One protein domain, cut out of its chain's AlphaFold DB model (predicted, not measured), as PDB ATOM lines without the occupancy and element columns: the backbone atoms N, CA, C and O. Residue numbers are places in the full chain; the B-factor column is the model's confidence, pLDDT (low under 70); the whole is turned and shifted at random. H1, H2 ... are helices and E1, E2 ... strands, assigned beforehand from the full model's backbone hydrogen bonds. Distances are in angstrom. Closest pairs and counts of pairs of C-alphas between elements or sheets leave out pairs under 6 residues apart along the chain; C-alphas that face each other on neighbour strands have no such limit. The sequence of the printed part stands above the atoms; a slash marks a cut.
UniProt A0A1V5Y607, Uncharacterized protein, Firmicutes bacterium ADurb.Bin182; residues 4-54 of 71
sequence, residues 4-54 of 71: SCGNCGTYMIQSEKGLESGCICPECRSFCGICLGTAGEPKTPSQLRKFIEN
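What this domain is: This is residues 4 to 54 of the 71 residues of an uncharacterized protein of Firmicutes bacterium ADurb.Bin182 (UniProt A0A1V5Y607). With little regular structure, this is a small head of loops around the short hairpin E1 and E2, from which a long link runs to a lone helix, H1, at the far end. Residues 44 to 50, of which 45 to 50 belong to H1, stand free. The printed part has 51 residues, 15 of them in named elements, in the order E1, E2, H1; the class is mixed and the sheet antiparallel. It is only just loose, close to extended, with a radius of gyration of the C-alphas of 14.4 A, and flat, spanning 39 by 25 by 11 A.

Where its parts are: E1 is residues 13 to 15, from C-alpha 13 at (212.352, 231.301, 179.654), and E2 residues 22 to 24. H1, residues 45 to 53, is 12.5 A long, ending with C-alpha 53 at (216.001, 196.666, 170.897).

How they stand to each other: E1 and E2 form an antiparallel hairpin at 135 degrees, with N 15 and O 22 2.8 A apart, within hydrogen-bond range. Residues 23 to 24 of E2 also pair with residues 31 to 32, antiparallel. E1 and H1 are apart. In H1 every O i to N i+4 pair is within hydrogen-bond range.

The domain as a whole: The C-alphas farthest apart, of Glu 27 and Ser 46, are 40.2 A apart. The printed part has no cut. The link E2 to H1 is long, 20 residues; within it, residues 37 to 40 have pLDDT under 70.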
ATOM      1  N   SER A   4     208.303 223.350 179.294       90.69
ATOM      2  CA  SER A   4     207.931 223.398 180.716       90.69
ATOM      3  C   SER A   4     209.025 222.751 181.558       90.69
ATOM      4  O   SER A   4     209.674 221.800 181.121       90.69
ATOM      5  N   CYS A   5     209.246 223.253 182.772       91.81
ATOM      6  CA  CYS A   5     210.279 222.723 183.652       91.81
ATOM      7  C   CYS A   5     209.913 221.314 184.131       91.81
ATOM      8  O   CYS A   5     208.923 221.148 184.835       91.81
ATOM      9  N   GLY A   6     210.752 220.314 183.851       87.75
ATOM     10  CA  GLY A   6     210.539 218.942 184.339       87.75
ATOM     11  C   GLY A   6     210.568 218.793 185.867       87.75
ATOM     12  O   GLY A   6     210.131 217.773 186.381       87.75
ATOM     13  N   ASN A   7     211.056 219.804 186.598       91.50
ATOM     14  CA  ASN A   7     211.164 219.761 188.058       91.50
ATOM     15  C   ASN A   7     209.983 220.420 188.793       91.50
ATOM     16  O   ASN A   7     209.731 220.087 189.944       91.50
ATOM     17  N   CYS A   8     209.307 221.399 188.182       93.88
ATOM     18  CA  CYS A   8     208.218 222.146 188.837       93.88
ATOM     19  C   CYS A   8     207.028 222.477 187.921       93.88
ATOM     20  O   CYS A   8     206.080 223.114 188.360       93.88
ATOM     21  N   GLY A   9     207.065 222.087 186.646       91.62
ATOM     22  CA  GLY A   9     206.015 222.365 185.662       91.62
ATOM     23  C   GLY A   9     205.994 223.803 185.136       91.62
ATOM     24  O   GLY A   9     205.398 224.053 184.090       91.62
ATOM     25  N   THR A  10     206.681 224.739 185.798       95.44
ATOM     26  CA  THR A  10     206.697 226.156 185.416       95.44
ATOM     27  C   THR A  10     207.222 226.368 184.004       95.44
ATOM     28  O   THR A  10     208.210 225.763 183.578       95.44
ATOM     29  N   TYR A  11     206.572 227.287 183.299       93.25
ATOM     30  CA  TYR A  11     206.956 227.718 181.968       93.25
ATOM     31  C   TYR A  11     208.388 228.291 181.954       93.25
ATOM     32  O   TYR A  11     208.711 229.196 182.726       93.25
ATOM     33  N   MET A  12     209.263 227.756 181.097       92.38
ATOM     34  CA  MET A  12     210.674 228.154 181.065       92.38
ATOM     35  C   MET A  12     210.933 229.313 180.095       92.38
ATOM     36  O   MET A  12     210.290 229.451 179.051       92.38
ATOM     37  N   ILE A  13     211.930 230.134 180.432       91.75
ATOM     38  CA  ILE A  13     212.352 231.301 179.654       91.75
ATOM     39  C   ILE A  13     213.515 230.896 178.750       91.75
ATOM     40  O   ILE A  13     214.471 230.271 179.207       91.75
ATOM     41  N   GLN A  14     213.442 231.247 177.468       88.44
ATOM     42  CA  GLN A  14     214.516 230.964 176.520       88.44
ATOM     43  C   GLN A  14     215.670 231.959 176.729       88.44
ATOM     44  O   GLN A  14     215.454 233.166 176.804       88.44
ATOM     45  N   SER A  15     216.889 231.440 176.831       87.75
ATOM     46  CA  SER A  15     218.137 232.193 176.911       87.75
ATOM     47  C   SER A  15     218.960 231.883 175.666       87.75
ATOM     48  O   SER A  15     219.391 230.746 175.471       87.75
ATOM     49  N   GLU A  16     219.181 232.886 174.824       86.38
ATOM     50  CA  GLU A  16     219.875 232.740 173.543       86.38
ATOM     51  C   GLU A  16     221.335 233.191 173.681       86.38
ATOM     52  O   GLU A  16     221.623 234.371 173.875       86.38
ATOM     53  N   LYS A  17     222.262 232.229 173.618       83.31
ATOM     54  CA  LYS A  17     223.720 232.426 173.739       83.31
ATOM     55  C   LYS A  17     224.476 231.560 172.720       83.31
ATOM     56  O   LYS A  17     225.442 230.872 173.038       83.31
ATOM     57  N   GLY A  18     223.989 231.515 171.478       82.06
ATOM     58  CA  GLY A  18     224.580 230.686 170.422       82.06
ATOM     59  C   GLY A  18     224.521 229.191 170.759       82.06
ATOM     60  O   GLY A  18     223.436 228.654 170.977       82.06
ATOM     61  N   LEU A  19     225.678 228.527 170.826       75.44
ATOM     62  CA  LEU A  19     225.801 227.104 171.188       75.44
ATOM     63  C   LEU A  19     225.377 226.809 172.635       75.44
ATOM     64  O   LEU A  19     224.992 225.687 172.947       75.44
ATOM     65  N   GLU A  20     225.408 227.822 173.498       77.50
ATOM     66  CA  GLU A  20     225.011 227.741 174.907       77.50
ATOM     67  C   GLU A  20     223.526 228.082 175.111       77.50
ATOM     68  O   GLU A  20     223.080 228.335 176.234       77.50
ATOM     69  N   SER A  21     222.755 228.166 174.023       86.00
ATOM     70  CA  SER A  21     221.328 228.464 174.109       86.00
ATOM     71  C   SER A  21     220.596 227.371 174.884       86.00
ATOM     72  O   SER A  21     220.946 226.194 174.813       86.00
ATOM     73  N   GLY A  22     219.567 227.764 175.628       88.19
ATOM     74  CA  GLY A  22     218.796 226.855 176.468       88.19
ATOM     75  C   GLY A  22     217.557 227.507 177.057       88.19
ATOM     76  O   GLY A  22     217.349 228.711 176.950       88.19
ATOM     77  N   CYS A  23     216.718 226.704 177.692       89.81
ATOM     78  CA  CYS A  23     215.628 227.158 178.544       89.81
ATOM     79  C   CYS A  23     216.134 227.269 179.999       89.81
ATOM     80  O   CYS A  23     216.775 226.341 180.490       89.81
ATOM     81  N   ILE A  24     215.783 228.330 180.732       91.44
ATOM     82  CA  ILE A  24     216.022 228.463 182.180       91.44
ATOM     83  C   ILE A  24     214.678 228.589 182.904       91.44
ATOM     84  O   ILE A  24     213.806 229.359 182.499       91.44
ATOM     85  N   CYS A  25     214.491 227.825 183.980       94.06
ATOM     86  CA  CYS A  25     213.307 227.943 184.827       94.06
ATOM     87  C   CYS A  25     213.426 229.161 185.765       94.06
ATOM     88  O   CYS A  25     214.420 229.251 186.483       94.06
ATOM     89  N   PRO A  26     212.429 230.060 185.829       94.12
ATOM     90  CA  PRO A  26     212.479 231.210 186.736       94.12
ATOM     91  C   PRO A  26     212.361 230.828 188.221       94.12
ATOM     92  O   PRO A  26     212.948 231.498 189.061       94.12
ATOM     93  N   GLU A  27     211.672 229.729 188.538       95.69
ATOM     94  CA  GLU A  27     211.415 229.312 189.926       95.69
ATOM     95  C   GLU A  27     212.591 228.529 190.517       95.69
ATOM     96  O   GLU A  27     213.142 228.879 191.558       95.69
ATOM     97  N   CYS A  28     213.015 227.460 189.836       95.50
ATOM     98  CA  CYS A  28     214.050 226.563 190.354       95.50
ATOM     99  C   CYS A  28     215.429 226.759 189.711       95.50
ATOM    100  O   CYS A  28     216.379 226.086 190.103       95.50
ATOM    101  N   ARG A  29     215.560 227.660 188.724       92.56
ATOM    102  CA  ARG A  29     216.810 227.943 187.984       92.56
ATOM    103  C   ARG A  29     217.421 226.741 187.260       92.56
ATOM    104  O   ARG A  29     218.573 226.795 186.842       92.56
ATOM    105  N   SER A  30     216.645 225.676 187.061       91.38
ATOM    106  CA  SER A  30     217.062 224.530 186.252       91.38
ATOM    107  C   SER A  30     217.256 224.938 184.787       91.38
ATOM    108  O   SER A  30     216.429 225.671 184.232       91.38
ATOM    109  N   PHE A  31     218.343 224.464 184.174       88.88
ATOM    110  CA  PHE A  31     218.676 224.669 182.764       88.88
ATOM    111  C   PHE A  31     218.255 223.449 181.935       88.88
ATOM    112  O   PHE A  31     218.523 222.311 182.314       88.88
ATOM    113  N   CYS A  32     217.628 223.679 180.783       85.50
ATOM    114  CA  CYS A  32     217.220 222.636 179.847       85.50
ATOM    115  C   CYS A  32     217.708 222.961 178.429       85.50
ATOM    116  O   CYS A  32     217.306 223.961 177.839       85.50
ATOM    117  N   GLY A  33     218.542 222.079 177.872       81.94
ATOM    118  CA  GLY A  33     218.999 222.127 176.476       81.94
ATOM    119  C   GLY A  33     218.308 221.111 175.559       81.94
ATOM    120  O   GLY A  33     218.645 221.013 174.385       81.94
ATOM    121  N   ILE A  34     217.343 220.340 176.076       77.25
ATOM    122  CA  ILE A  34     216.765 219.179 175.374       77.25
ATOM    123  C   ILE A  34     216.074 219.604 174.075       77.25
ATOM    124  O   ILE A  34     216.254 218.970 173.038       77.25
ATOM    125  N   CYS A  35     215.329 220.713 174.099       73.62
ATOM    126  CA  CYS A  35     214.603 221.199 172.925       73.62
ATOM    127  C   CYS A  35     215.518 221.623 171.771       73.62
ATOM    128  O   CYS A  35     215.061 221.664 170.634       73.62
ATOM    129  N   LEU A  36     216.787 221.933 172.048       75.19
ATOM    130  CA  LEU A  36     217.742 222.382 171.037       75.19
ATOM    131  C   LEU A  36     218.461 221.224 170.336       75.19
ATOM    132  O   LEU A  36     219.235 221.471 169.417       75.19
ATOM    133  N   GLY A  37     218.233 219.974 170.756       67.06
ATOM    134  CA  GLY A  37     218.891 218.804 170.168       67.06
ATOM    135  C   GLY A  37     220.409 218.766 170.383       67.06
ATOM    136  O   GLY A  37     221.083 217.920 169.808       67.06
ATOM    137  N   THR A  38     220.955 219.663 171.211       61.44
ATOM    138  CA  THR A  38     222.387 219.753 171.542       61.44
ATOM    139  C   THR A  38     222.789 218.834 172.695       61.44
ATOM    140  O   THR A  38     223.975 218.666 172.978       61.44
ATOM    141  N   ALA A  39     221.817 218.222 173.371       63.25
ATOM    142  CA  ALA A  39     222.057 217.314 174.479       63.25
ATOM    143  C   ALA A  39     222.315 215.883 173.972       63.25
ATOM    144  O   ALA A  39     221.403 215.062 173.904       63.25
ATOM    145  N   GLY A  40     223.573 215.587 173.637       65.00
ATOM    146  CA  GLY A  40     224.065 214.228 173.404       65.00
ATOM    147  C   GLY A  40     224.911 214.082 172.143       65.00
ATOM    148  O   GLY A  40     224.636 214.695 171.116       65.00
ATOM    149  N   GLU A  41     225.943 213.241 172.217       73.38
ATOM    150  CA  GLU A  41     226.693 212.827 171.028       73.38
ATOM    151  C   GLU A  41     225.782 211.977 170.117       73.38
ATOM    152  O   GLU A  41     225.044 211.119 170.625       73.38
ATOM    153  N   PRO A  42     225.787 212.194 168.786       76.56
ATOM    154  CA  PRO A  42     225.014 211.370 167.868       76.56
ATOM    155  C   PRO A  42     225.421 209.900 168.004       76.56
ATOM    156  O   PRO A  42     226.590 209.536 167.884       76.56
ATOM    157  N   LYS A  43     224.436 209.030 168.241       83.12
ATOM    158  CA  LYS A  43     224.674 207.589 168.355       83.12
ATOM    159  C   LYS A  43     225.106 207.018 167.007       83.12
ATOM    160  O   LYS A  43     224.516 207.323 165.971       83.12
ATOM    161  N   THR A  44     226.080 206.115 167.025       91.00
ATOM    162  CA  THR A  44     226.421 205.321 165.836       91.00
ATOM    163  C   THR A  44     225.275 204.362 165.480       91.00
ATOM    164  O   THR A  44     224.473 204.017 166.355       91.00
ATOM    165  N   PRO A  45     225.198 203.851 164.234       89.94
ATOM    166  CA  PRO A  45     224.140 202.921 163.829       89.94
ATOM    167  C   PRO A  45     224.019 201.699 164.751       89.94
ATOM    168  O   PRO A  45     222.916 201.270 165.083       89.94
ATOM    169  N   SER A  46     225.150 201.165 165.215       90.44
ATOM    170  CA  SER A  46     225.193 200.023 166.134       90.44
ATOM    171  C   SER A  46     224.648 200.363 167.523       90.44
ATOM    172  O   SER A  46     223.964 199.543 168.129       90.44
ATOM    173  N   GLN A  47     224.934 201.564 168.038       89.12
ATOM    174  CA  GLN A  47     224.397 202.023 169.323       89.12
ATOM    175  C   GLN A  47     222.899 202.322 169.239       89.12
ATOM    176  O   GLN A  47     222.166 202.028 170.180       89.12
ATOM    177  N   LEU A  48     222.440 202.878 168.115       88.69
ATOM    178  CA  LEU A  48     221.026 203.159 167.891       88.69
ATOM    179  C   LEU A  48     220.200 201.868 167.821       88.69
ATOM    180  O   LEU A  48     219.168 201.788 168.478       88.69
ATOM    181  N   ARG A  49     220.676 200.841 167.100       91.31
ATOM    182  CA  ARG A  49     220.007 199.526 167.029       91.31
ATOM    183  C   ARG A  49     219.804 198.912 168.414       91.31
ATOM    184  O   ARG A  49     218.672 198.632 168.781       91.31
ATOM    185  N   LYS A  50     220.873 198.843 169.216       90.31
ATOM    186  CA  LYS A  50     220.802 198.331 170.594       90.31
ATOM    187  C   LYS A  50     219.839 199.122 171.467       90.31
ATOM    188  O   LYS A  50     219.184 198.547 172.324       90.31
ATOM    189  N   PHE A  51     219.776 200.441 171.298       85.81
ATOM    190  CA  PHE A  51     218.839 201.265 172.052       85.81
ATOM    191  C   PHE A  51     217.391 200.904 171.702       85.81
ATOM    192  O   PHE A  51     216.609 200.655 172.607       85.81
ATOM    193  N   ILE A  52     217.075 200.783 170.408       87.75
ATOM    194  CA  ILE A  52     215.742 200.394 169.918       87.75
ATOM    195  C   ILE A  52     215.341 198.999 170.412       87.75
ATOM    196  O   ILE A  52     214.216 198.824 170.861       87.75
ATOM    197  N   GLU A  53     216.257 198.027 170.394       87.31
ATOM    198  CA  GLU A  53     216.001 196.666 170.897       87.31
ATOM    199  C   GLU A  53     215.637 196.623 172.392       87.31
ATOM    200  O   GLU A  53     214.984 195.682 172.832       87.31
ATOM    201  N   ASN A  54     216.055 197.625 173.175       83.25
ATOM    202  CA  ASN A  54     215.789 197.709 174.613       83.25
ATOM    203  C   ASN A  54     214.630 198.657 174.970       83.25
ATOM    204  O   ASN A  54     214.377 198.861 176.159       83.25
TER     205      ASN A  54